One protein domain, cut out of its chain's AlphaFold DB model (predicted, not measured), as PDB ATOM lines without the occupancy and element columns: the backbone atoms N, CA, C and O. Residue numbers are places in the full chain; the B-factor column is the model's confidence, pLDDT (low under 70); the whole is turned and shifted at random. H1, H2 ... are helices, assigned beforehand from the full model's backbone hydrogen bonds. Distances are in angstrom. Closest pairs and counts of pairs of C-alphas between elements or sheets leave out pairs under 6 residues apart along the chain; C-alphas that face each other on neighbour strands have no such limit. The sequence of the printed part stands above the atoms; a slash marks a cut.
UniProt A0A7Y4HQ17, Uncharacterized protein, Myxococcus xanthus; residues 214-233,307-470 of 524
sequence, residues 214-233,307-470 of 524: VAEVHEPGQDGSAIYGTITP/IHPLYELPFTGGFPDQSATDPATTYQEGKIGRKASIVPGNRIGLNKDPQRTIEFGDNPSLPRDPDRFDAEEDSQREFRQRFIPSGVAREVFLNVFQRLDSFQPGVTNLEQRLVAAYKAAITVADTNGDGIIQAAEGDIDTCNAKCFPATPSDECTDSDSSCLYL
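What this domain is: This is residues 214 to 233 and 307 to 470 of the 524 residues of an uncharacterized protein of Myxococcus xanthus (UniProt A0A7Y4HQ17). With little regular structure, the model has a core of the helical hairpin H4 and H5, with short H1 packed on H5; long loops make most of the rest, with H2, H3 and H6 farther out. The printed part has 184 residues, six named helices, H1 to H6 along the chain, and no named strand: all helix, with 48 residues in named elements. It is compact, with a radius of gyration of the C-alphas of 17.3 A, and flat, 48 by 46 by 23 A.

How they stand to each other: H4, residues 390 to 402, and H5, residues 414 to 426, touch as a hairpin, opposite ways at a steep tilt of 43 degrees; their closest C-alphas, of Val 396 and Ala 421, are 5.0 A apart. H1, residues 310 to 315, touches H5, closest at the C-alphas of Tyr 311 and Leu 418, 5.6 A. H3, residues 370 to 374, and H6, residues 439 to 442, are close but not clearly touching. H2, residues 354 to 360, touches no helix. Every O i to N i+4 pair is within hydrogen-bond range in H2, H4 and H5, but 0 of 2 in H1 and 0 of 1 in H3, where 2 of 3 and 1 of 2 O i to N i+3 pairs are; H6 is too short for an O i to N i+4 pair.

Where its parts are: H4, 16.9 A long from first to last C-alpha, begins at C-alpha 390 (234.935, 243.965, 183.061); H5, 18.1 A, ends at C-alpha 426 (227.973, 251.865, 179.380).

The domain as a whole: Residues 234 to 306 are not printed; C-alphas 233 and 307 are 28.4 A apart. The link H2 to H3 is short, the others between helices long. Residues 340 to 352 have pLDDT under 70.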
ATOM      1  N   VAL A 214     246.944 246.751 173.726       98.50
ATOM      2  CA  VAL A 214     246.607 247.514 172.521       98.50
ATOM      3  C   VAL A 214     245.587 246.712 171.724       98.50
ATOM      4  O   VAL A 214     245.830 245.550 171.388       98.50
ATOM      5  N   ALA A 215     244.419 247.308 171.504       97.69
ATOM      6  CA  ALA A 215     243.303 246.656 170.847       97.69
ATOM      7  C   ALA A 215     243.593 246.384 169.364       97.69
ATOM      8  O   ALA A 215     244.415 247.050 168.735       97.69
ATOM      9  N   GLU A 216     242.874 245.410 168.812       97.31
ATOM     10  CA  GLU A 216     242.895 245.126 167.381       97.31
ATOM     11  C   GLU A 216     242.363 246.315 166.571       97.31
ATOM     12  O   GLU A 216     241.476 247.056 167.015       97.31
ATOM     13  N   VAL A 217     242.910 246.477 165.366       98.12
ATOM     14  CA  VAL A 217     242.525 247.547 164.441       98.12
ATOM     15  C   VAL A 217     241.317 247.112 163.625       98.12
ATOM     16  O   VAL A 217     241.319 246.036 163.029       98.12
ATOM     17  N   HIS A 218     240.312 247.976 163.544       97.44
ATOM     18  CA  HIS A 218     239.143 247.764 162.704       97.44
ATOM     19  C   HIS A 218     238.736 249.054 161.991       97.44
ATOM     20  O   HIS A 218     238.964 250.155 162.491       97.44
ATOM     21  N   GLU A 219     238.111 248.922 160.820       96.50
ATOM     22  CA  GLU A 219     237.503 250.062 160.133       96.50
ATOM     23  C   GLU A 219     236.479 250.758 161.048       96.50
ATOM     24  O   GLU A 219     235.734 250.071 161.762       96.50
ATOM     25  N   PRO A 220     236.429 252.102 161.044       95.25
ATOM     26  CA  PRO A 220     235.490 252.841 161.871       95.25
ATOM     27  C   PRO A 220     234.037 252.513 161.509       95.25
ATOM     28  O   PRO A 220     233.706 252.156 160.374       95.25
ATOM     29  N   GLY A 221     233.153 252.684 162.488       90.44
ATOM     30  CA  GLY A 221     231.712 252.661 162.295       90.44
ATOM     31  C   GLY A 221     231.224 253.794 161.385       90.44
ATOM     32  O   GLY A 221     231.974 254.668 160.949       90.44
ATOM     33  N   GLN A 222     229.921 253.799 161.102       88.19
ATOM     34  CA  GLN A 222     229.309 254.764 160.175       88.19
ATOM     35  C   GLN A 222     229.457 256.228 160.615       88.19
ATOM     36  O   GLN A 222     229.443 257.125 159.774       88.19
ATOM     37  N   ASP A 223     229.585 256.475 161.916       88.56
ATOM     38  CA  ASP A 223     229.778 257.797 162.510       88.56
ATOM     39  C   ASP A 223     231.261 258.187 162.662       88.56
ATOM     40  O   ASP A 223     231.565 259.251 163.200       88.56
ATOM     41  N   GLY A 224     232.182 257.351 162.170       89.56
ATOM     42  CA  GLY A 224     233.625 257.548 162.286       89.56
ATOM     43  C   GLY A 224     234.220 257.088 163.620       89.56
ATOM     44  O   GLY A 224     235.433 257.178 163.794       89.56
ATOM     45  N   SER A 225     233.403 256.595 164.556       92.81
ATOM     46  CA  SER A 225     233.885 256.074 165.837       92.81
ATOM     47  C   SER A 225     234.466 254.663 165.696       92.81
ATOM     48  O   SER A 225     234.132 253.921 164.772       92.81
ATOM     49  N   ALA A 226     235.357 254.274 166.608       95.75
ATOM     50  CA  ALA A 226     235.780 252.882 166.716       95.75
ATOM     51  C   ALA A 226     234.600 252.000 167.156       95.75
ATOM     52  O   ALA A 226     233.817 252.395 168.021       95.75
ATOM     53  N   ILE A 227     234.505 250.789 166.605       94.06
ATOM     54  CA  ILE A 227     233.546 249.794 167.097       94.06
ATOM     55  C   ILE A 227     234.012 249.227 168.447       94.06
ATOM     56  O   ILE A 227     235.212 249.246 168.757       94.06
ATOM     57  N   TYR A 228     233.070 248.710 169.238       94.81
ATOM     58  CA  TYR A 228     233.333 248.176 170.577       94.81
ATOM     59  C   TYR A 228     234.533 247.217 170.592       94.81
ATOM     60  O   TYR A 228     234.690 246.373 169.711       94.81
ATOM     61  N   GLY A 229     235.415 247.370 171.580       95.12
ATOM     62  CA  GLY A 229     236.578 246.509 171.775       95.12
ATOM     63  C   GLY A 229     237.776 246.757 170.848       95.12
ATOM     64  O   GLY A 229     238.825 246.153 171.093       95.12
ATOM     65  N   THR A 230     237.657 247.647 169.851       97.12
ATOM     66  CA  THR A 230     238.680 247.916 168.813       97.12
ATOM     67  C   THR A 230     239.212 249.356 168.835       97.12
ATOM     68  O   THR A 230     238.732 250.201 169.603       97.12
ATOM     69  N   ILE A 231     240.196 249.639 167.977       98.12
ATOM     70  CA  ILE A 231     240.684 250.983 167.623       98.12
ATOM     71  C   ILE A 231     240.637 251.192 166.101       98.12
ATOM     72  O   ILE A 231     240.672 250.225 165.341       98.12
ATOM     73  N   THR A 232     240.583 252.444 165.639       98.44
ATOM     74  CA  THR A 232     240.622 252.757 164.197       98.44
ATOM     75  C   THR A 232     242.054 252.738 163.637       98.44
ATOM     76  O   THR A 232     243.020 252.814 164.404       98.44
ATOM     77  N   PRO A 233     242.248 252.706 162.300       98.44
ATOM     78  CA  PRO A 233     243.579 252.833 161.705       98.44
ATOM     79  C   PRO A 233     244.301 254.136 162.079       98.44
ATOM     80  O   PRO A 233     245.521 254.134 162.242       98.44
ATOM     81  N   ILE A 307     233.804 245.327 187.556       91.19
ATOM     82  CA  ILE A 307     234.846 246.296 187.921       91.19
ATOM     83  C   ILE A 307     234.215 247.597 188.418       91.19
ATOM     84  O   ILE A 307     233.189 248.053 187.914       91.19
ATOM     85  N   HIS A 308     234.823 248.194 189.442       85.44
ATOM     86  CA  HIS A 308     234.351 249.437 190.047       85.44
ATOM     87  C   HIS A 308     234.309 250.584 189.014       85.44
ATOM     88  O   HIS A 308     235.014 250.550 188.000       85.44
ATOM     89  N   PRO A 309     233.527 251.653 189.244       83.06
ATOM     90  CA  PRO A 309     233.439 252.751 188.293       83.06
ATOM     91  C   PRO A 309     234.774 253.485 188.146       83.06
ATOM     92  O   PRO A 309     235.238 254.183 189.047       83.06
ATOM     93  N   LEU A 310     235.380 253.379 186.965       88.06
ATOM     94  CA  LEU A 310     236.737 253.871 186.729       88.06
ATOM     95  C   LEU A 310     236.872 255.394 186.879       88.06
ATOM     96  O   LEU A 310     237.955 255.882 187.180       88.06
ATOM     97  N   TYR A 311     235.788 256.164 186.742       84.50
ATOM     98  CA  TYR A 311     235.817 257.615 186.970       84.50
ATOM     99  C   TYR A 311     236.073 258.020 188.429       84.50
ATOM    100  O   TYR A 311     236.258 259.211 188.687       84.50
ATOM    101  N   GLU A 312     236.079 257.078 189.376       82.38
ATOM    102  CA  GLU A 312     236.514 257.328 190.752       82.38
ATOM    103  C   GLU A 312     238.036 257.416 190.892       82.38
ATOM    104  O   GLU A 312     238.507 258.110 191.792       82.38
ATOM    105  N   LEU A 313     238.804 256.769 190.002       86.06
ATOM    106  CA  LEU A 313     240.263 256.629 190.117       86.06
ATOM    107  C   LEU A 313     241.000 257.953 190.395       86.06
ATOM    108  O   LEU A 313     241.825 257.977 191.310       86.06
ATOM    109  N   PRO A 314     240.679 259.085 189.733       85.69
ATOM    110  CA  PRO A 314     241.325 260.368 190.019       85.69
ATOM    111  C   PRO A 314     241.166 260.873 191.463       85.69
ATOM    112  O   PRO A 314     241.867 261.801 191.855       85.69
ATOM    113  N   PHE A 315     240.266 260.294 192.267       82.06
ATOM    114  CA  PHE A 315     239.970 260.684 193.653       82.06
ATOM    115  C   PHE A 315     240.452 259.662 194.690       82.06
ATOM    116  O   PHE A 315     240.220 259.862 195.883       82.06
ATOM    117  N   THR A 316     241.152 258.605 194.269       78.44
ATOM    118  CA  THR A 316     241.633 257.536 195.164       78.44
ATOM    119  C   THR A 316     243.043 257.790 195.707       78.44
ATOM    120  O   THR A 316     243.496 257.114 196.628       78.44
ATOM    121  N   GLY A 317     243.742 258.805 195.181       75.94
ATOM    122  CA  GLY A 317     245.051 259.255 195.673       75.94
ATOM    123  C   GLY A 317     246.260 258.591 195.019       75.94
ATOM    124  O   GLY A 317     247.385 258.959 195.347       75.94
ATOM    125  N   GLY A 318     246.043 257.643 194.105       78.56
ATOM    126  CA  GLY A 318     247.114 256.945 193.398       78.56
ATOM    127  C   GLY A 318     247.174 257.191 191.896       78.56
ATOM    128  O   GLY A 318     248.166 256.783 191.307       78.56
ATOM    129  N   PHE A 319     246.163 257.834 191.305       83.62
ATOM    130  CA  PHE A 319     245.961 257.946 189.856       83.62
ATOM    131  C   PHE A 319     246.227 259.373 189.353       83.62
ATOM    132  O   PHE A 319     245.844 260.320 190.044       83.62
ATOM    133  N   PRO A 320     246.848 259.564 188.174       84.50
ATOM    134  CA  PRO A 320     246.960 260.883 187.550       84.50
ATOM    135  C   PRO A 320     245.585 261.477 187.225       84.50
ATOM    136  O   PRO A 320     244.697 260.766 186.768       84.50
ATOM    137  N   ASP A 321     245.387 262.781 187.415       81.12
ATOM    138  CA  ASP A 321     244.076 263.411 187.188       81.12
ATOM    139  C   ASP A 321     244.058 264.462 186.056       81.12
ATOM    140  O   ASP A 321     243.002 264.723 185.468       81.12
ATOM    141  N   GLN A 322     245.221 265.014 185.685       85.94
ATOM    142  CA  GLN A 322     245.371 265.953 184.569       85.94
ATOM    143  C   GLN A 322     245.673 265.242 183.247       85.94
ATOM    144  O   GLN A 322     244.896 265.386 182.305       85.94
ATOM    145  N   SER A 323     246.749 264.453 183.187       86.81
ATOM    146  CA  SER A 323     247.163 263.651 182.027       86.81
ATOM    147  C   SER A 323     247.631 262.267 182.473       86.81
ATOM    148  O   SER A 323     248.121 262.108 183.584       86.81
ATOM    149  N   ALA A 324     247.542 261.271 181.588       83.88
ATOM    150  CA  ALA A 324     247.982 259.897 181.854       83.88
ATOM    151  C   ALA A 324     249.485 259.773 182.170       83.88
ATOM    152  O   ALA A 324     249.903 258.815 182.812       83.88
ATOM    153  N   THR A 325     250.285 260.733 181.701       84.31
ATOM    154  CA  THR A 325     251.742 260.789 181.895       84.31
ATOM    155  C   THR A 325     252.164 261.720 183.029       84.31
ATOM    156  O   THR A 325     253.354 261.805 183.325       84.31
ATOM    157  N   ASP A 326     251.227 262.463 183.624       86.38
ATOM    158  CA  ASP A 326     251.542 263.349 184.741       86.38
ATOM    159  C   ASP A 326     251.710 262.529 186.032       86.38
ATOM    160  O   ASP A 326     251.081 261.478 186.185       86.38
ATOM    161  N   PRO A 327     252.524 262.996 186.996       84.56
ATOM    162  CA  PRO A 327     252.582 262.383 188.316       84.56
ATOM    163  C   PRO A 327     251.201 262.366 188.983       84.56
ATOM    164  O   PRO A 327     250.408 263.298 188.848       84.56
ATOM    165  N   ALA A 328     250.924 261.328 189.767       82.94
ATOM    166  CA  ALA A 328     249.684 261.225 190.530       82.94
ATOM    167  C   ALA A 328     249.695 262.174 191.746       82.94
ATOM    168  O   ALA A 328     250.095 261.801 192.850       82.94
ATOM    169  N   THR A 329     249.258 263.421 191.542       81.06
ATOM    170  CA  THR A 329     249.283 264.505 192.545       81.06
ATOM    171  C   THR A 329     247.982 264.686 193.334       81.06
ATOM    172  O   THR A 329     247.884 265.587 194.170       81.06
ATOM    173  N   THR A 330     246.983 263.818 193.139       76.38
ATOM    174  CA  THR A 330     245.666 263.879 193.807       76.38
ATOM    175  C   THR A 330     245.765 264.049 195.327       76.38
ATOM    176  O   THR A 330     244.969 264.776 195.934       76.38
ATOM    177  N   TYR A 331     246.737 263.385 195.964       75.69
ATOM    178  CA  TYR A 331     246.988 263.516 197.400       75.69
ATOM    179  C   TYR A 331     247.412 264.943 197.778       75.69
ATOM    180  O   TYR A 331     246.791 265.563 198.643       75.69
ATOM    181  N   GLN A 332     248.420 265.487 197.095       81.88
ATOM    182  CA  GLN A 332     248.983 266.821 197.321       81.88
ATOM    183  C   GLN A 332     247.948 267.920 197.056       81.88
ATOM    184  O   GLN A 332     247.931 268.948 197.731       81.88
ATOM    185  N   GLU A 333     247.042 267.682 196.113       84.12
ATOM    186  CA  GLU A 333     245.954 268.595 195.763       84.12
ATOM    187  C   GLU A 333     244.744 268.494 196.710       84.12
ATOM    188  O   GLU A 333     243.761 269.236 196.566       84.12
ATOM    189  N   GLY A 334     244.788 267.577 197.685       82.12
ATOM    190  CA  GLY A 334     243.714 267.329 198.643       82.12
ATOM    191  C   GLY A 334     242.425 266.866 197.967       82.12
ATOM    192  O   GLY A 334     241.335 267.260 198.394       82.12
ATOM    193  N   LYS A 335     242.544 266.126 196.858       82.06
ATOM    194  CA  LYS A 335     241.428 265.619 196.047       82.06
ATOM    195  C   LYS A 335     240.937 264.238 196.478       82.06
ATOM    196  O   LYS A 335     239.825 263.867 196.095       82.06
ATOM    197  N   ILE A 336     241.699 263.530 197.317       79.25
ATOM    198  CA  ILE A 336     241.247 262.278 197.938       79.25
ATOM    199  C   ILE A 336     239.925 262.524 198.652       79.25
ATOM    200  O   ILE A 336     239.784 263.510 199.378       79.25
ATOM    201  N   GLY A 337     238.942 261.655 198.447       75.50
ATOM    202  CA  GLY A 337     237.676 261.812 199.152       75.50
ATOM    203  C   GLY A 337     236.690 262.778 198.499       75.50
ATOM    204  O   GLY A 337     235.533 262.807 198.912       75.50
ATOM    205  N   ARG A 338     237.071 263.533 197.458       78.56
ATOM    206  CA  ARG A 338     236.190 264.578 196.911       78.56
ATOM    207  C   ARG A 338     234.979 264.061 196.137       78.56
ATOM    208  O   ARG A 338     234.003 264.810 196.038       78.56
ATOM    209  N   LYS A 339     235.021 262.856 195.560       74.44
ATOM    210  CA  LYS A 339     233.937 262.334 194.712       74.44
ATOM    211  C   LYS A 339     233.782 260.814 194.832       74.44
ATOM    212  O   LYS A 339     234.446 260.092 194.111       74.44
ATOM    213  N   ALA A 340     232.853 260.357 195.670       65.94
ATOM    214  CA  ALA A 340     232.464 258.946 195.767       65.94
ATOM    215  C   ALA A 340     231.204 258.634 194.938       65.94
ATOM    216  O   ALA A 340     230.310 259.480 194.815       65.94
ATOM    217  N   SER A 341     231.102 257.409 194.432       63.53
ATOM    218  CA  SER A 341     229.981 256.855 193.674       63.53
ATOM    219  C   SER A 341     229.196 255.838 194.503       63.53
ATOM    220  O   SER A 341     229.152 254.641 194.224       63.53
ATOM    221  N   ILE A 342     228.500 256.334 195.526       64.88
ATOM    222  CA  ILE A 342     227.542 255.526 196.306       64.88
ATOM    223  C   ILE A 342     226.382 255.035 195.415       64.88
ATOM    224  O   ILE A 342     225.786 253.991 195.671       64.88
ATOM    225  N   VAL A 343     226.077 255.786 194.356       69.12
ATOM    226  CA  VAL A 343     225.159 255.402 193.282       69.12
ATOM    227  C   VAL A 343     225.913 255.617 191.978       69.12
ATOM    228  O   VAL A 343     226.215 256.781 191.678       69.12
ATOM    229  N   PRO A 344     226.259 254.556 191.228       63.28
ATOM    230  CA  PRO A 344     226.825 254.754 189.909       63.28
ATOM    231  C   PRO A 344     225.797 255.430 189.019       63.28
ATOM    232  O   PRO A 344     224.587 255.318 189.194       63.28
ATOM    233  N   GLY A 345     226.299 256.154 188.042       65.00
ATOM    234  CA  GLY A 345     225.487 256.549 186.919       65.00
ATOM    235  C   GLY A 345     226.315 257.326 185.926       65.00
ATOM    236  O   GLY A 345     227.512 257.562 186.109       65.00
ATOM    237  N   ASN A 346     225.667 257.798 184.874       66.25
ATOM    238  CA  ASN A 346     226.365 258.467 183.791       66.25
ATOM    239  C   ASN A 346     226.808 259.898 184.149       66.25
ATOM    240  O   ASN A 346     227.234 260.639 183.274       66.25
ATOM    241  N   ARG A 347     226.724 260.352 185.406       64.69
ATOM    242  CA  ARG A 347     227.189 261.682 185.832       64.69
ATOM    243  C   ARG A 347     227.879 261.613 187.184       64.69
ATOM    244  O   ARG A 347     227.364 261.047 188.139       64.69
ATOM    245  N   ILE A 348     229.000 262.321 187.278       61.91
ATOM    246  CA  ILE A 348     229.654 262.596 188.553       61.91
ATOM    247  C   ILE A 348     228.666 263.253 189.526       61.91
ATOM    248  O   ILE A 348     228.046 264.266 189.195       61.91
ATOM    249  N   GLY A 349     228.612 262.741 190.757       58.56
ATOM    250  CA  GLY A 349     227.865 263.362 191.850       58.56
ATOM    251  C   GLY A 349     226.373 263.026 191.880       58.56
ATOM    252  O   GLY A 349     225.616 263.748 192.528       58.56
ATOM    253  N   LEU A 350     225.940 261.960 191.197       63.84
ATOM    254  CA  LEU A 350     224.564 261.444 191.265       63.84
ATOM    255  C   LEU A 350     224.131 261.055 192.684       63.84
ATOM    256  O   LEU A 350     222.954 261.155 193.011       63.84
ATOM    257  N   ASN A 351     225.085 260.752 193.565       61.31
ATOM    258  CA  ASN A 351     224.863 260.585 195.002       61.31
ATOM    259  C   ASN A 351     224.285 261.827 195.714       61.31
ATOM    260  O   ASN A 351     223.934 261.750 196.888       61.31
ATOM    261  N   LYS A 352     224.207 262.988 195.047       64.19
ATOM    262  CA  LYS A 352     223.557 264.194 195.582       64.19
ATOM    263  C   LYS A 352     222.061 264.256 195.291       64.19
ATOM    264  O   LYS A 352     221.399 265.124 195.855       64.19
ATOM    265  N   ASP A 353     221.540 263.395 194.419       75.12
ATOM    266  CA  ASP A 353     220.106 263.271 194.174       75.12
ATOM    267  C   ASP A 353     219.491 262.323 195.223       75.12
ATOM    268  O   ASP A 353     219.795 261.122 195.226       75.12
ATOM    269  N   PRO A 354     218.632 262.827 196.131       78.94
ATOM    270  CA  PRO A 354     218.022 261.996 197.159       78.94
ATOM    271  C   PRO A 354     217.139 260.882 196.589       78.94
ATOM    272  O   PRO A 354     217.097 259.807 197.176       78.94
ATOM    273  N   GLN A 355     216.452 261.106 195.462       80.38
ATOM    274  CA  GLN A 355     215.584 260.084 194.867       80.38
ATOM    275  C   GLN A 355     216.417 258.925 194.328       80.38
ATOM    276  O   GLN A 355     216.171 257.779 194.693       80.38
ATOM    277  N   ARG A 356     217.472 259.232 193.566       78.50
ATOM    278  CA  ARG A 356     218.412 258.219 193.067       78.50
ATOM    279  C   ARG A 356     219.135 257.493 194.193       78.50
ATOM    280  O   ARG A 356     219.362 256.299 194.091       78.50
ATOM    281  N   THR A 357     219.466 258.184 195.281       77.88
ATOM    282  CA  THR A 357     220.084 257.552 196.459       77.88
ATOM    283  C   THR A 357     219.134 256.582 197.162       77.88
ATOM    284  O   THR A 357     219.578 255.553 197.656       77.88
ATOM    285  N   ILE A 358     217.833 256.874 197.196       78.31
ATOM    286  CA  ILE A 358     216.824 255.963 197.758       78.31
ATOM    287  C   ILE A 358     216.594 254.759 196.838       78.31
ATOM    288  O   ILE A 358     216.462 253.640 197.325       78.31
ATOM    289  N   GLU A 359     216.537 254.996 195.528       79.25
ATOM    290  CA  GLU A 359     216.249 253.975 194.519       79.25
ATOM    291  C   GLU A 359     217.447 253.044 194.288       79.25
ATOM    292  O   GLU A 359     217.317 251.830 194.406       79.25
ATOM    293  N   PHE A 360     218.629 253.615 194.048       78.38
ATOM    294  CA  PHE A 360     219.836 252.902 193.620       78.38
ATOM    295  C   PHE A 360     220.935 252.807 194.689       78.38
ATOM    296  O   PHE A 360     222.000 252.238 194.446       78.38
ATOM    297  N   GLY A 361     220.714 253.383 195.871       77.12
ATOM    298  CA  GLY A 361     221.630 253.258 197.004       77.12
ATOM    299  C   GLY A 361     221.385 252.000 197.840       77.12
ATOM    300  O   GLY A 361     220.453 251.228 197.609       77.12
ATOM    301  N   ASP A 362     222.220 251.808 198.863       77.19
ATOM    302  CA  ASP A 362     222.084 250.682 199.797       77.19
ATOM    303  C   ASP A 362     220.960 250.972 200.796       77.19
ATOM    304  O   ASP A 362     221.180 251.501 201.887       77.19
ATOM    305  N   ASN A 363     219.727 250.654 200.403       77.88
ATOM    306  CA  ASN A 363     218.570 250.744 201.283       77.88
ATOM    307  C   ASN A 363     218.756 249.787 202.481       77.88
ATOM    308  O   ASN A 363     218.815 248.578 202.273       77.88
ATOM    309  N   PRO A 364     218.788 250.263 203.739       81.25
ATOM    310  CA  PRO A 364     219.029 249.395 204.896       81.25
ATOM    311  C   PRO A 364     217.922 248.352 205.128       81.25
ATOM    312  O   PRO A 364     218.164 247.344 205.782       81.25
ATOM    313  N   SER A 365     216.715 248.576 204.599       85.38
ATOM    314  CA  SER A 365     215.598 247.622 204.682       85.38
ATOM    315  C   SER A 365     215.622 246.564 203.576       85.38
ATOM    316  O   SER A 365     214.862 245.601 203.628       85.38
ATOM    317  N   LEU A 366     216.453 246.765 202.559       81.06
ATOM    318  CA  LEU A 366     216.655 245.859 201.440       81.06
ATOM    319  C   LEU A 366     218.112 246.042 201.009       81.06
ATOM    320  O   LEU A 366     218.339 246.743 200.032       81.06
ATOM    321  N   PRO A 367     219.111 245.556 201.761       81.88
ATOM    322  CA  PRO A 367     220.511 245.790 201.409       81.88
ATOM    323  C   PRO A 367     220.819 245.240 200.011       81.88
ATOM    324  O   PRO A 367     220.067 244.410 199.492       81.88
ATOM    325  N   ARG A 368     221.894 245.737 199.386       80.31
ATOM    326  CA  ARG A 368     222.405 245.113 198.163       80.31
ATOM    327  C   ARG A 368     222.802 243.679 198.486       80.31
ATOM    328  O   ARG A 368     223.455 243.449 199.503       80.31
ATOM    329  N   ASP A 369     222.432 242.772 197.606       83.12
ATOM    330  CA  ASP A 369     222.723 241.356 197.730       83.12
ATOM    331  C   ASP A 369     223.217 240.855 196.365       83.12
ATOM    332  O   ASP A 369     222.394 240.660 195.467       83.12
ATOM    333  N   PRO A 370     224.546 240.764 196.148       76.88
ATOM    334  CA  PRO A 370     225.095 240.368 194.853       76.88
ATOM    335  C   PRO A 370     224.621 238.973 194.425       76.88
ATOM    336  O   PRO A 370     224.464 238.742 193.232       76.88
ATOM    337  N   ASP A 371     224.272 238.103 195.376       80.19
ATOM    338  CA  ASP A 371     223.790 236.744 195.112       80.19
ATOM    339  C   ASP A 371     222.383 236.729 194.488       80.19
ATOM    340  O   ASP A 371     221.944 235.725 193.934       80.19
ATOM    341  N   ARG A 372     221.655 237.856 194.511       85.94
ATOM    342  CA  ARG A 372     220.372 237.981 193.798       85.94
ATOM    343  C   ARG A 372     220.536 238.150 192.296       85.94
ATOM    344  O   ARG A 372     219.526 238.309 191.620       85.94
ATOM    345  N   PHE A 373     221.756 238.158 191.761       84.44
ATOM    346  CA  PHE A 373     221.966 238.209 190.315       84.44
ATOM    347  C   PHE A 373     221.171 237.106 189.598       84.44
ATOM    348  O   PHE A 373     220.437 237.396 188.655       84.44
ATOM    349  N   ASP A 374     221.225 235.884 190.132       80.00
ATOM    350  CA  ASP A 374     220.651 234.681 189.522       80.00
ATOM    351  C   ASP A 374     219.201 234.397 189.957       80.00
ATOM    352  O   ASP A 374     218.708 233.272 189.861       80.00
ATOM    353  N   ALA A 375     218.473 235.404 190.453       84.19
ATOM    354  CA  ALA A 375     217.074 235.211 190.823       84.19
ATOM    355  C   ALA A 375     216.206 234.894 189.585       84.19
ATOM    356  O   ALA A 375     216.264 235.595 188.572       84.19
ATOM    357  N   GLU A 376     215.352 233.869 189.695       85.00
ATOM    358  CA  GLU A 376     214.408 233.473 188.631       85.00
ATOM    359  C   GLU A 376     213.335 234.542 188.362       85.00
ATOM    360  O   GLU A 376     212.828 234.668 187.250       85.00
ATOM    361  N   GLU A 377     212.960 235.306 189.390       88.56
ATOM    362  CA  GLU A 377     212.051 236.439 189.248       88.56
ATOM    363  C   GLU A 377     212.856 237.726 189.037       88.56
ATOM    364  O   GLU A 377     213.459 238.235 189.979       88.56
ATOM    365  N   ASP A 378     212.784 238.321 187.841       83.25
ATOM    366  CA  ASP A 378     213.512 239.557 187.495       83.25
ATOM    367  C   ASP A 378     213.329 240.689 188.516       83.25
ATOM    368  O   ASP A 378     214.260 241.423 188.826       83.25
ATOM    369  N   SER A 379     212.129 240.818 189.096       84.69
ATOM    370  CA  SER A 379     211.841 241.842 190.114       84.69
ATOM    371  C   SER A 379     212.585 241.646 191.442       84.69
ATOM    372  O   SER A 379     212.595 242.548 192.281       84.69
ATOM    373  N   GLN A 380     213.175 240.470 191.645       86.50
ATOM    374  CA  GLN A 380     213.999 240.132 192.797       86.50
ATOM    375  C   GLN A 380     215.494 240.250 192.490       86.50
ATOM    376  O   GLN A 380     216.279 240.283 193.443       86.50
ATOM    377  N   ARG A 381     215.881 240.347 191.206       88.06
ATOM    378  CA  ARG A 381     217.282 240.477 190.803       88.06
ATOM    379  C   ARG A 381     217.901 241.765 191.335       88.06
ATOM    380  O   ARG A 381     217.229 242.787 191.505       88.06
ATOM    381  N   GLU A 382     219.203 241.730 191.609       85.12
ATOM    382  CA  GLU A 382     219.904 242.920 192.093       85.12
ATOM    383  C   GLU A 382     220.007 243.987 190.993       85.12
ATOM    384  O   GLU A 382     220.694 243.822 189.984       85.12
ATOM    385  N   PHE A 383     219.349 245.124 191.213       81.50
ATOM    386  CA  PHE A 383     219.295 246.234 190.259       81.50
ATOM    387  C   PHE A 383     220.206 247.411 190.640       81.50
ATOM    388  O   PHE A 383     220.379 248.350 189.870       81.50
ATOM    389  N   ARG A 384     220.810 247.393 191.832       75.38
ATOM    390  CA  ARG A 384     221.576 248.518 192.397       75.38
ATOM    391  C   ARG A 384     223.064 248.260 192.317       75.38
ATOM    392  O   ARG A 384     223.800 248.614 193.240       75.38
ATOM    393  N   GLN A 385     223.513 247.584 191.268       77.31
ATOM    394  CA  GLN A 385     224.916 247.239 191.088       77.31
ATOM    395  C   GLN A 385     225.756 248.508 191.018       77.31
ATOM    396  O   GLN A 385     225.348 249.482 190.397       77.31
ATOM    397  N   ARG A 386     226.906 248.520 191.701       79.12
ATOM    398  CA  ARG A 386     227.832 249.666 191.665       79.12
ATOM    399  C   ARG A 386     228.966 249.517 190.674       79.12
ATOM    400  O   ARG A 386     229.716 250.463 190.474       79.12
ATOM    401  N   PHE A 387     229.105 248.334 190.111       86.56
ATOM    402  CA  PHE A 387     230.191 247.960 189.234       86.56
ATOM    403  C   PHE A 387     229.684 247.972 187.788       86.56
ATOM    404  O   PHE A 387     228.491 248.142 187.535       86.56
ATOM    405  N   ILE A 388     230.594 247.801 186.841       91.62
ATOM    406  CA  ILE A 388     230.290 247.558 185.430       91.62
ATOM    407  C   ILE A 388     230.978 246.264 184.989       91.62
ATOM    408  O   ILE A 388     232.030 245.939 185.542       91.62
ATOM    409  N   PRO A 389     230.456 245.541 183.987       95.44
ATOM    410  CA  PRO A 389     231.124 244.351 183.470       95.44
ATOM    411  C   PRO A 389     232.570 244.653 183.038       95.44
ATOM    412  O   PRO A 389     232.873 245.741 182.532       95.44
ATOM    413  N   SER A 390     233.496 243.718 183.254       97.25
ATOM    414  CA  SER A 390     234.935 243.965 183.061       97.25
ATOM    415  C   SER A 390     235.336 244.333 181.622       97.25
ATOM    416  O   SER A 390     236.245 245.141 181.417       97.25
ATOM    417  N   GLY A 391     234.632 243.821 180.613       97.19
ATOM    418  CA  GLY A 391     234.784 244.214 179.210       97.19
ATOM    419  C   GLY A 391     234.319 245.649 178.951       97.19
ATOM    420  O   GLY A 391     234.992 246.392 178.235       97.19
ATOM    421  N   VAL A 392     233.250 246.094 179.620       96.94
ATOM    422  CA  VAL A 392     232.803 247.499 179.580       96.94
ATOM    423  C   VAL A 392     233.840 248.407 180.239       96.94
ATOM    424  O   VAL A 392     234.158 249.472 179.712       96.94
ATOM    425  N   ALA A 393     234.436 247.986 181.356       96.06
ATOM    426  CA  ALA A 393     235.539 248.721 181.975       96.06
ATOM    427  C   ALA A 393     236.758 248.821 181.038       96.06
ATOM    428  O   ALA A 393     237.351 249.896 180.903       96.06
ATOM    429  N   ARG A 394     237.092 247.744 180.312       97.56
ATOM    430  CA  ARG A 394     238.120 247.778 179.259       97.56
ATOM    431  C   ARG A 394     237.765 248.789 178.174       97.56
ATOM    432  O   ARG A 394     238.625 249.577 177.789       97.56
ATOM    433  N   GLU A 395     236.516 248.820 177.724       97.62
ATOM    434  CA  GLU A 395     236.030 249.774 176.723       97.62
ATOM    435  C   GLU A 395     236.171 251.240 177.180       97.62
ATOM    436  O   GLU A 395     236.569 252.105 176.392       97.62
ATOM    437  N   VAL A 396     235.934 251.535 178.466       96.69
ATOM    438  CA  VAL A 396     236.231 252.859 179.045       96.69
ATOM    439  C   VAL A 396     237.703 253.207 178.846       96.69
ATOM    440  O   VAL A 396     238.021 254.290 178.357       96.69
ATOM    441  N   PHE A 397     238.617 252.300 179.182       97.31
ATOM    442  CA  PHE A 397     240.048 252.548 179.024       97.31
ATOM    443  C   PHE A 397     240.504 252.621 177.565       97.31
ATOM    444  O   PHE A 397     241.389 253.422 177.272       97.31
ATOM    445  N   LEU A 398     239.880 251.901 176.631       97.81
ATOM    446  CA  LEU A 398     240.148 252.099 175.200       97.81
ATOM    447  C   LEU A 398     239.803 253.527 174.765       97.81
ATOM    448  O   LEU A 398     240.628 254.196 174.141       97.81
ATOM    449  N   ASN A 399     238.628 254.026 175.153       97.69
ATOM    450  CA  ASN A 399     238.216 255.407 174.891       97.69
ATOM    451  C   ASN A 399     239.182 256.431 175.508       97.69
ATOM    452  O   ASN A 399     239.529 257.432 174.877       97.69
ATOM    453  N   VAL A 400     239.650 256.184 176.733       96.75
ATOM    454  CA  VAL A 400     240.564 257.100 177.426       96.75
ATOM    455  C   VAL A 400     241.964 257.084 176.825       96.75
ATOM    456  O   VAL A 400     242.500 258.154 176.550       96.75
ATOM    457  N   PHE A 401     242.550 255.909 176.620       96.81
ATOM    458  CA  PHE A 401     243.989 255.780 176.397       96.81
ATOM    459  C   PHE A 401     244.376 255.425 174.964       96.81
ATOM    460  O   PHE A 401     245.468 255.782 174.536       96.81
ATOM    461  N   GLN A 402     243.511 254.727 174.226       97.88
ATOM    462  CA  GLN A 402     243.876 254.168 172.924       97.88
ATOM    463  C   GLN A 402     243.223 254.881 171.740       97.88
ATOM    464  O   GLN A 402     243.833 255.001 170.683       97.88
ATOM    465  N   ARG A 403     242.007 255.406 171.911       97.75
ATOM    466  CA  ARG A 403     241.236 256.074 170.850       97.75
ATOM    467  C   ARG A 403     241.542 257.567 170.770       97.75
ATOM    468  O   ARG A 403     240.696 258.411 171.072       97.75
ATOM    469  N   LEU A 404     242.797 257.878 170.455       95.56
ATOM    470  CA  LEU A 404     243.327 259.243 170.451       95.56
ATOM    471  C   LEU A 404     242.715 260.130 169.352       95.56
ATOM    472  O   LEU A 404     242.629 261.339 169.554       95.56
ATOM    473  N   ASP A 405     242.271 259.548 168.235       96.56
ATOM    474  CA  ASP A 405     241.598 260.237 167.125       96.56
ATOM    475  C   ASP A 405     240.081 260.017 167.179       96.56
ATOM    476  O   ASP A 405     239.296 260.968 167.160       96.56
ATOM    477  N   SER A 406     239.654 258.758 167.315       97.00
ATOM    478  CA  SER A 406     238.248 258.381 167.147       97.00
ATOM    479  C   SER A 406     237.365 258.706 168.357       97.00
ATOM    480  O   SER A 406     236.145 258.555 168.284       97.00
ATOM    481  N   PHE A 407     237.950 259.101 169.493       97.06
ATOM    482  CA  PHE A 407     237.210 259.458 170.701       97.06
ATOM    483  C   PHE A 407     237.722 260.764 171.307       97.06
ATOM    484  O   PHE A 407     238.820 260.835 171.857       97.06
ATOM    485  N   GLN A 408     236.893 261.812 171.266       94.88
ATOM    486  CA  GLN A 408     237.154 263.096 171.935       94.88
ATOM    487  C   GLN A 408     238.598 263.633 171.730       94.88
ATOM    488  O   GLN A 408     239.252 263.979 172.717       94.88
ATOM    489  N   PRO A 409     239.132 263.727 170.494       93.38
ATOM    490  CA  PRO A 409     240.560 263.992 170.236       93.38
ATOM    491  C   PRO A 409     241.086 265.325 170.805       93.38
ATOM    492  O   PRO A 409     242.282 265.493 171.014       93.38
ATOM    493  N   GLY A 410     240.201 266.284 171.098       89.31
ATOM    494  CA  GLY A 410     240.558 267.569 171.715       89.31
ATOM    495  C   GLY A 410     240.536 267.595 173.250       89.31
ATOM    496  O   GLY A 410     240.818 268.640 173.834       89.31
ATOM    497  N   VAL A 411     240.157 266.501 173.917       93.31
ATOM    498  CA  VAL A 411     240.032 266.445 175.381       93.31
ATOM    499  C   VAL A 411     241.280 265.809 175.981       93.31
ATOM    500  O   VAL A 411     241.444 264.591 175.925       93.31
ATOM    501  N   THR A 412     242.131 266.640 176.584       87.19
ATOM    502  CA  THR A 412     243.380 266.216 177.240       87.19
ATOM    503  C   THR A 412     243.247 266.019 178.746       87.19
ATOM    504  O   THR A 412     244.022 265.265 179.319       87.19
ATOM    505  N   ASN A 413     242.268 266.664 179.393       90.69
ATOM    506  CA  ASN A 413     242.034 266.482 180.824       90.69
ATOM    507  C   ASN A 413     241.504 265.065 181.099       90.69
ATOM    508  O   ASN A 413     240.409 264.704 180.650       90.69
ATOM    509  N   LEU A 414     242.282 264.283 181.845       89.50
ATOM    510  CA  LEU A 414     242.026 262.868 182.092       89.50
ATOM    511  C   LEU A 414     240.724 262.641 182.869       89.50
ATOM    512  O   LEU A 414     239.928 261.802 182.453       89.50
ATOM    513  N   GLU A 415     240.438 263.430 183.911       88.50
ATOM    514  CA  GLU A 415     239.145 263.374 184.617       88.50
ATOM    515  C   GLU A 415     237.951 263.538 183.656       88.50
ATOM    516  O   GLU A 415     237.019 262.729 183.653       88.50
ATOM    517  N   GLN A 416     237.963 264.583 182.822       90.25
ATOM    518  CA  GLN A 416     236.888 264.863 181.871       90.25
ATOM    519  C   GLN A 416     236.748 263.743 180.837       90.25
ATOM    520  O   GLN A 416     235.627 263.322 180.529       90.25
ATOM    521  N   ARG A 417     237.876 263.262 180.305       93.44
ATOM    522  CA  ARG A 417     237.915 262.194 179.305       93.44
ATOM    523  C   ARG A 417     237.386 260.880 179.873       93.44
ATOM    524  O   ARG A 417     236.578 260.234 179.216       93.44
ATOM    525  N   LEU A 418     237.758 260.533 181.103       91.62
ATOM    526  CA  LEU A 418     237.335 259.316 181.802       91.62
ATOM    527  C   LEU A 418     235.825 259.292 182.067       91.62
ATOM    528  O   LEU A 418     235.171 258.278 181.834       91.62
ATOM    529  N   VAL A 419     235.233 260.425 182.453       89.56
ATOM    530  CA  VAL A 419     233.769 260.545 182.592       89.56
ATOM    531  C   VAL A 419     233.062 260.407 181.248       89.56
ATOM    532  O   VAL A 419     232.024 259.752 181.164       89.56
ATOM    533  N   ALA A 420     233.582 261.047 180.197       92.38
ATOM    534  CA  ALA A 420     233.013 260.931 178.856       92.38
ATOM    535  C   ALA A 420     233.103 259.488 178.336       92.38
ATOM    536  O   ALA A 420     232.138 258.984 177.766       92.38
ATOM    537  N   ALA A 421     234.234 258.826 178.571       94.94
ATOM    538  CA  ALA A 421     234.477 257.440 178.200       94.94
ATOM    539  C   ALA A 421     233.544 256.481 178.940       94.94
ATOM    540  O   ALA A 421     232.933 255.633 178.299       94.94
ATOM    541  N   TYR A 422     233.364 256.660 180.254       92.50
ATOM    542  CA  TYR A 422     232.396 255.889 181.036       92.50
ATOM    543  C   TYR A 422     230.987 256.020 180.459       92.50
ATOM    544  O   TYR A 422     230.358 255.016 180.140       92.50
ATOM    545  N   LYS A 423     230.523 257.259 180.241       91.25
ATOM    546  CA  LYS A 423     229.206 257.536 179.644       91.25
ATOM    547  C   LYS A 423     229.007 256.843 178.303       91.25
ATOM    548  O   LYS A 423     227.903 256.393 178.043       91.25
ATOM    549  N   ALA A 424     230.028 256.828 177.449       93.25
ATOM    550  CA  ALA A 424     229.944 256.211 176.133       93.25
ATOM    551  C   ALA A 424     229.937 254.679 176.229       93.25
ATOM    552  O   ALA A 424     229.085 254.038 175.616       93.25
ATOM    553  N   ALA A 425     230.838 254.111 177.034       94.56
ATOM    554  CA  ALA A 425     231.014 252.668 177.159       94.56
ATOM    555  C   ALA A 425     229.765 251.980 177.710       94.56
ATOM    556  O   ALA A 425     229.322 250.999 177.128       94.56
ATOM    557  N   ILE A 426     229.142 252.517 178.767       92.62
ATOM    558  CA  ILE A 426     227.973 251.865 179.380       92.62
ATOM    559  C   ILE A 426     226.782 251.747 178.428       92.62
ATOM    560  O   ILE A 426     225.980 250.840 178.593       92.62
ATOM    561  N   THR A 427     226.686 252.593 177.391       92.31
ATOM    562  CA  THR A 427     225.585 252.516 176.414       92.31
ATOM    563  C   THR A 427     225.570 251.211 175.622       92.31
ATOM    564  O   THR A 427     224.592 250.937 174.926       92.31
ATOM    565  N   VAL A 428     226.644 250.416 175.685       92.25
ATOM    566  CA  VAL A 428     226.676 249.068 175.112       92.25
ATOM    567  C   VAL A 428     225.662 248.136 175.786       92.25
ATOM    568  O   VAL A 428     225.143 247.254 175.112       92.25
ATOM    569  N   ALA A 429     225.354 248.359 177.068       91.94
ATOM    570  CA  ALA A 429     224.484 247.506 177.879       91.94
ATOM    571  C   ALA A 429     223.314 248.269 178.529       91.94
ATOM    572  O   ALA A 429     222.232 247.716 178.631       91.94
ATOM    573  N   ASP A 430     223.494 249.538 178.910       91.31
ATOM    574  CA  ASP A 430     222.447 250.394 179.493       91.31
ATOM    575  C   ASP A 430     221.346 250.675 178.453       91.31
ATOM    576  O   ASP A 430     221.476 251.534 177.570       91.31
ATOM    577  N   THR A 431     220.266 249.899 178.533       88.25
ATOM    578  CA  THR A 431     219.153 249.916 177.577       88.25
ATOM    579  C   THR A 431     218.104 250.961 177.932       88.25
ATOM    580  O   THR A 431     217.389 251.448 177.048       88.25
ATOM    581  N   ASN A 432     218.008 251.322 179.212       87.12
ATOM    582  CA  ASN A 432     217.001 252.245 179.726       87.12
ATOM    583  C   ASN A 432     217.519 253.702 179.830       87.12
ATOM    584  O   ASN A 432     216.723 254.636 179.976       87.12
ATOM    585  N   GLY A 433     218.830 253.911 179.675       86.69
ATOM    586  CA  GLY A 433     219.501 255.208 179.643       86.69
ATOM    587  C   GLY A 433     219.672 255.868 181.013       86.69
ATOM    588  O   GLY A 433     219.881 257.089 181.084       86.69
ATOM    589  N   ASP A 434     219.538 255.111 182.101       81.56
ATOM    590  CA  ASP A 434     219.626 255.617 183.466       81.56
ATOM    591  C   ASP A 434     221.078 255.775 183.963       81.56
ATOM    592  O   ASP A 434     221.325 256.492 184.942       81.56
ATOM    593  N   GLY A 435     222.039 255.226 183.216       82.56
ATOM    594  CA  GLY A 435     223.468 255.281 183.473       82.56
ATOM    595  C   GLY A 435     224.021 254.145 184.336       82.56
ATOM    596  O   GLY A 435     225.201 254.209 184.700       82.56
ATOM    597  N   ILE A 436     223.195 253.166 184.690       84.25
ATOM    598  CA  ILE A 436     223.495 252.016 185.542       84.25
ATOM    599  C   ILE A 436     223.335 250.768 184.679       84.25
ATOM    600  O   ILE A 436     222.441 250.707 183.853       84.25
ATOM    601  N   ILE A 437     224.216 249.785 184.853       88.44
ATOM    602  CA  ILE A 437     224.031 248.466 184.242       88.44
ATOM    603  C   ILE A 437     223.492 247.563 185.344       88.44
ATOM    604  O   ILE A 437     224.193 247.282 186.317       88.44
ATOM    605  N   GLN A 438     222.228 247.175 185.229       86.88
ATOM    606  CA  GLN A 438     221.573 246.283 186.191       86.88
ATOM    607  C   GLN A 438     221.887 244.811 185.876       86.88
ATOM    608  O   GLN A 438     222.366 244.512 184.784       86.88
ATOM    609  N   ALA A 439     221.569 243.878 186.788       88.44
ATOM    610  CA  ALA A 439     221.792 242.443 186.551       88.44
ATOM    611  C   ALA A 439     221.199 241.973 185.215       88.44
ATOM    612  O   ALA A 439     221.885 241.325 184.439       88.44
ATOM    613  N   ALA A 440     219.962 242.375 184.909       88.06
ATOM    614  CA  ALA A 440     219.294 242.006 183.662       88.06
ATOM    615  C   ALA A 440     219.957 242.599 182.403       88.06
ATOM    616  O   ALA A 440     219.925 241.981 181.350       88.06
ATOM    617  N   GLU A 441     220.563 243.786 182.489       90.19
ATOM    618  CA  GLU A 441     221.250 244.416 181.349       90.19
ATOM    619  C   GLU A 441     222.665 243.867 181.147       90.19
ATOM    620  O   GLU A 441     223.172 243.845 180.027       90.19
ATOM    621  N   GLY A 442     223.305 243.453 182.242       91.38
ATOM    622  CA  GLY A 442     224.597 242.780 182.222       91.38
ATOM    623  C   GLY A 442     224.502 241.288 181.921       91.38
ATOM    624  O   GLY A 442     225.516 240.707 181.564       91.38
ATOM    625  N   ASP A 443     223.321 240.676 182.039       91.69
ATOM    626  CA  ASP A 443     223.126 239.240 181.835       91.69
ATOM    627  C   ASP A 443     223.746 238.796 180.504       91.69
ATOM    628  O   ASP A 443     223.455 239.349 179.436       91.69
ATOM    629  N   ILE A 444     224.653 237.825 180.593       92.56
ATOM    630  CA  ILE A 444     225.521 237.420 179.495       92.56
ATOM    631  C   ILE A 444     224.737 236.822 178.326       92.56
ATOM    632  O   ILE A 444     225.156 236.960 177.174       92.56
ATOM    633  N   ASP A 445     223.578 236.226 178.607       89.75
ATOM    634  CA  ASP A 445     222.708 235.609 177.609       89.75
ATOM    635  C   ASP A 445     221.775 236.622 176.923       89.75
ATOM    636  O   ASP A 445     221.160 236.310 175.903       89.75
ATOM    637  N   THR A 446     221.732 237.873 177.397       90.06
ATOM    638  CA  THR A 446     220.943 238.941 176.768       90.06
ATOM    639  C   THR A 446     221.436 239.247 175.357       90.06
ATOM    640  O   THR A 446     222.630 239.417 175.106       90.06
ATOM    641  N   CYS A 447     220.503 239.408 174.416       91.94
ATOM    642  CA  CYS A 447     220.850 239.768 173.044       91.94
ATOM    643  C   CYS A 447     221.400 241.185 172.954       91.94
ATOM    644  O   CYS A 447     220.722 242.157 173.299       91.94
ATOM    645  N   ASN A 448     222.598 241.309 172.391       92.06
ATOM    646  CA  ASN A 448     223.310 242.568 172.304       92.06
ATOM    647  C   ASN A 448     223.945 242.777 170.927       92.06
ATOM    648  O   ASN A 448     225.084 242.404 170.664       92.06
ATOM    649  N   ALA A 449     223.235 243.485 170.050       88.69
ATOM    650  CA  ALA A 449     223.721 243.811 168.708       88.69
ATOM    651  C   ALA A 449     224.931 244.772 168.683       88.69
ATOM    652  O   ALA A 449     225.497 245.007 167.616       88.69
ATOM    653  N   LYS A 450     225.308 245.372 169.823       89.25
ATOM    654  CA  LYS A 450     226.494 246.234 169.936       89.25
ATOM    655  C   LYS A 450     227.747 245.451 170.327       89.25
ATOM    656  O   LYS A 450     228.835 246.026 170.277       89.25
ATOM    657  N   CYS A 451     227.609 244.181 170.710       90.00
ATOM    658  CA  CYS A 451     228.751 243.357 171.057       90.00
ATOM    659  C   CYS A 451     229.619 243.034 169.840       90.00
ATOM    660  O   CYS A 451     229.130 242.756 168.743       90.00
ATOM    661  N   PHE A 452     230.935 243.089 170.051       87.88
ATOM    662  CA  PHE A 452     231.927 242.741 169.045       87.88
ATOM    663  C   PHE A 452     233.131 242.014 169.681       87.88
ATOM    664  O   PHE A 452     233.635 242.486 170.705       87.88
ATOM    665  N   PRO A 453     233.634 240.920 169.069       86.56
ATOM    666  CA  PRO A 453     233.049 240.235 167.913       86.56
ATOM    667  C   PRO A 453     231.658 239.679 168.242       86.56
ATOM    668  O   PRO A 453     231.343 239.445 169.402       86.56
ATOM    669  N   ALA A 454     230.824 239.525 167.215       85.75
ATOM    670  CA  ALA A 454     229.486 238.982 167.393       85.75
ATOM    671  C   ALA A 454     229.562 237.514 167.842       85.75
ATOM    672  O   ALA A 454     230.271 236.710 167.228       85.75
ATOM    673  N   THR A 455     228.815 237.179 168.887       85.62
ATOM    674  CA  THR A 455     228.793 235.867 169.547       85.62
ATOM    675  C   THR A 455     227.359 235.341 169.589       85.62
ATOM    676  O   THR A 455     226.642 235.580 170.558       85.62
ATOM    677  N   PRO A 456     226.875 234.680 168.521       85.50
ATOM    678  CA  PRO A 456     225.520 234.141 168.503       85.50
ATOM    679  C   PRO A 456     225.312 233.076 169.586       85.50
ATOM    680  O   PRO A 456     226.202 232.261 169.834       85.50
ATOM    681  N   SER A 457     224.109 233.031 170.149       83.25
ATOM    682  CA  SER A 457     223.651 232.020 171.105       83.25
ATOM    683  C   SER A 457     222.310 231.422 170.656       83.25
ATOM    684  O   SER A 457     221.715 231.869 169.669       83.25
ATOM    685  N   ASP A 458     221.814 230.409 171.371       80.88
ATOM    686  CA  ASP A 458     220.491 229.827 171.098       80.88
ATOM    687  C   ASP A 458     219.356 230.858 171.261       80.88
ATOM    688  O   ASP A 458     218.333 230.771 170.574       80.88
ATOM    689  N   GLU A 459     219.552 231.857 172.126       79.69
ATOM    690  CA  GLU A 459     218.585 232.928 172.388       79.69
ATOM    691  C   GLU A 459     218.795 234.152 171.481       79.69
ATOM    692  O   GLU A 459     217.849 234.897 171.213       79.69
ATOM    693  N   CYS A 460     220.006 234.324 170.935       86.44
ATOM    694  CA  CYS A 460     220.415 235.517 170.198       86.44
ATOM    695  C   CYS A 460     221.097 235.169 168.878       86.44
ATOM    696  O   CYS A 460     222.274 234.820 168.828       86.44
ATOM    697  N   THR A 461     220.373 235.335 167.770       84.81
ATOM    698  CA  THR A 461     220.869 234.940 166.440       84.81
ATOM    699  C   THR A 461     222.015 235.801 165.911       84.81
ATOM    700  O   THR A 461     222.740 235.346 165.029       84.81
ATOM    701  N   ASP A 462     222.157 237.029 166.420       84.31
ATOM    702  CA  ASP A 462     223.174 237.982 165.969       84.31
ATOM    703  C   ASP A 462     224.373 238.011 166.927       84.31
ATOM    704  O   ASP A 462     225.488 237.693 166.523       84.31
ATOM    705  N   SER A 463     224.150 238.381 168.192       90.88
ATOM    706  CA  SER A 463     225.163 238.369 169.253       90.88
ATOM    707  C   SER A 463     224.504 238.423 170.629       90.88
ATOM    708  O   SER A 463     223.508 239.128 170.810       90.88
ATOM    709  N   ASP A 464     225.084 237.712 171.588       92.56
ATOM    710  CA  ASP A 464     224.815 237.830 173.021       92.56
ATOM    711  C   ASP A 464     225.696 238.915 173.683       92.56
ATOM    712  O   ASP A 464     226.433 239.637 172.996       92.56
ATOM    713  N   SER A 465     225.620 239.022 175.011       94.75
ATOM    714  CA  SER A 465     226.347 239.977 175.855       94.75
ATOM    715  C   SER A 465     227.713 239.469 176.349       94.75
ATOM    716  O   SER A 465     228.328 240.089 177.217       94.75
ATOM    717  N   SER A 466     228.266 238.382 175.804       94.50
ATOM    718  CA  SER A 466     229.565 237.853 176.269       94.50
ATOM    719  C   SER A 466     230.733 238.833 176.113       94.50
ATOM    720  O   SER A 466     231.649 238.829 176.935       94.50
ATOM    721  N   CYS A 467     230.674 239.757 175.147       94.38
ATOM    722  CA  CYS A 467     231.691 240.800 174.977       94.38
ATOM    723  C   CYS A 467     231.774 241.799 176.152       94.38
ATOM    724  O   CYS A 467     232.731 242.581 176.247       94.38
ATOM    725  N   LEU A 468     230.767 241.820 177.032       96.75
ATOM    726  CA  LEU A 468     230.756 242.661 178.226       96.75
ATOM    727  C   LEU A 468     231.769 242.177 179.272       96.75
ATOM    728  O   LEU A 468     232.089 242.932 180.186       96.75
ATOM    729  N   TYR A 469     232.325 240.974 179.120       97.19
ATOM    730  CA  TYR A 469     233.152 240.315 180.123       97.19
ATOM    731  C   TYR A 469     234.533 239.930 179.591       97.19
ATOM    732  O   TYR A 469     234.690 239.431 178.479       97.19
ATOM    733  N   LEU A 470     235.560 240.147 180.412       97.06
ATOM    734  CA  LEU A 470     236.911 239.661 180.158       97.06
ATOM    735  C   LEU A 470     237.055 238.209 180.629       97.06
ATOM    736  O   LEU A 470     236.700 237.916 181.772       97.06
TER     737      LEU A 470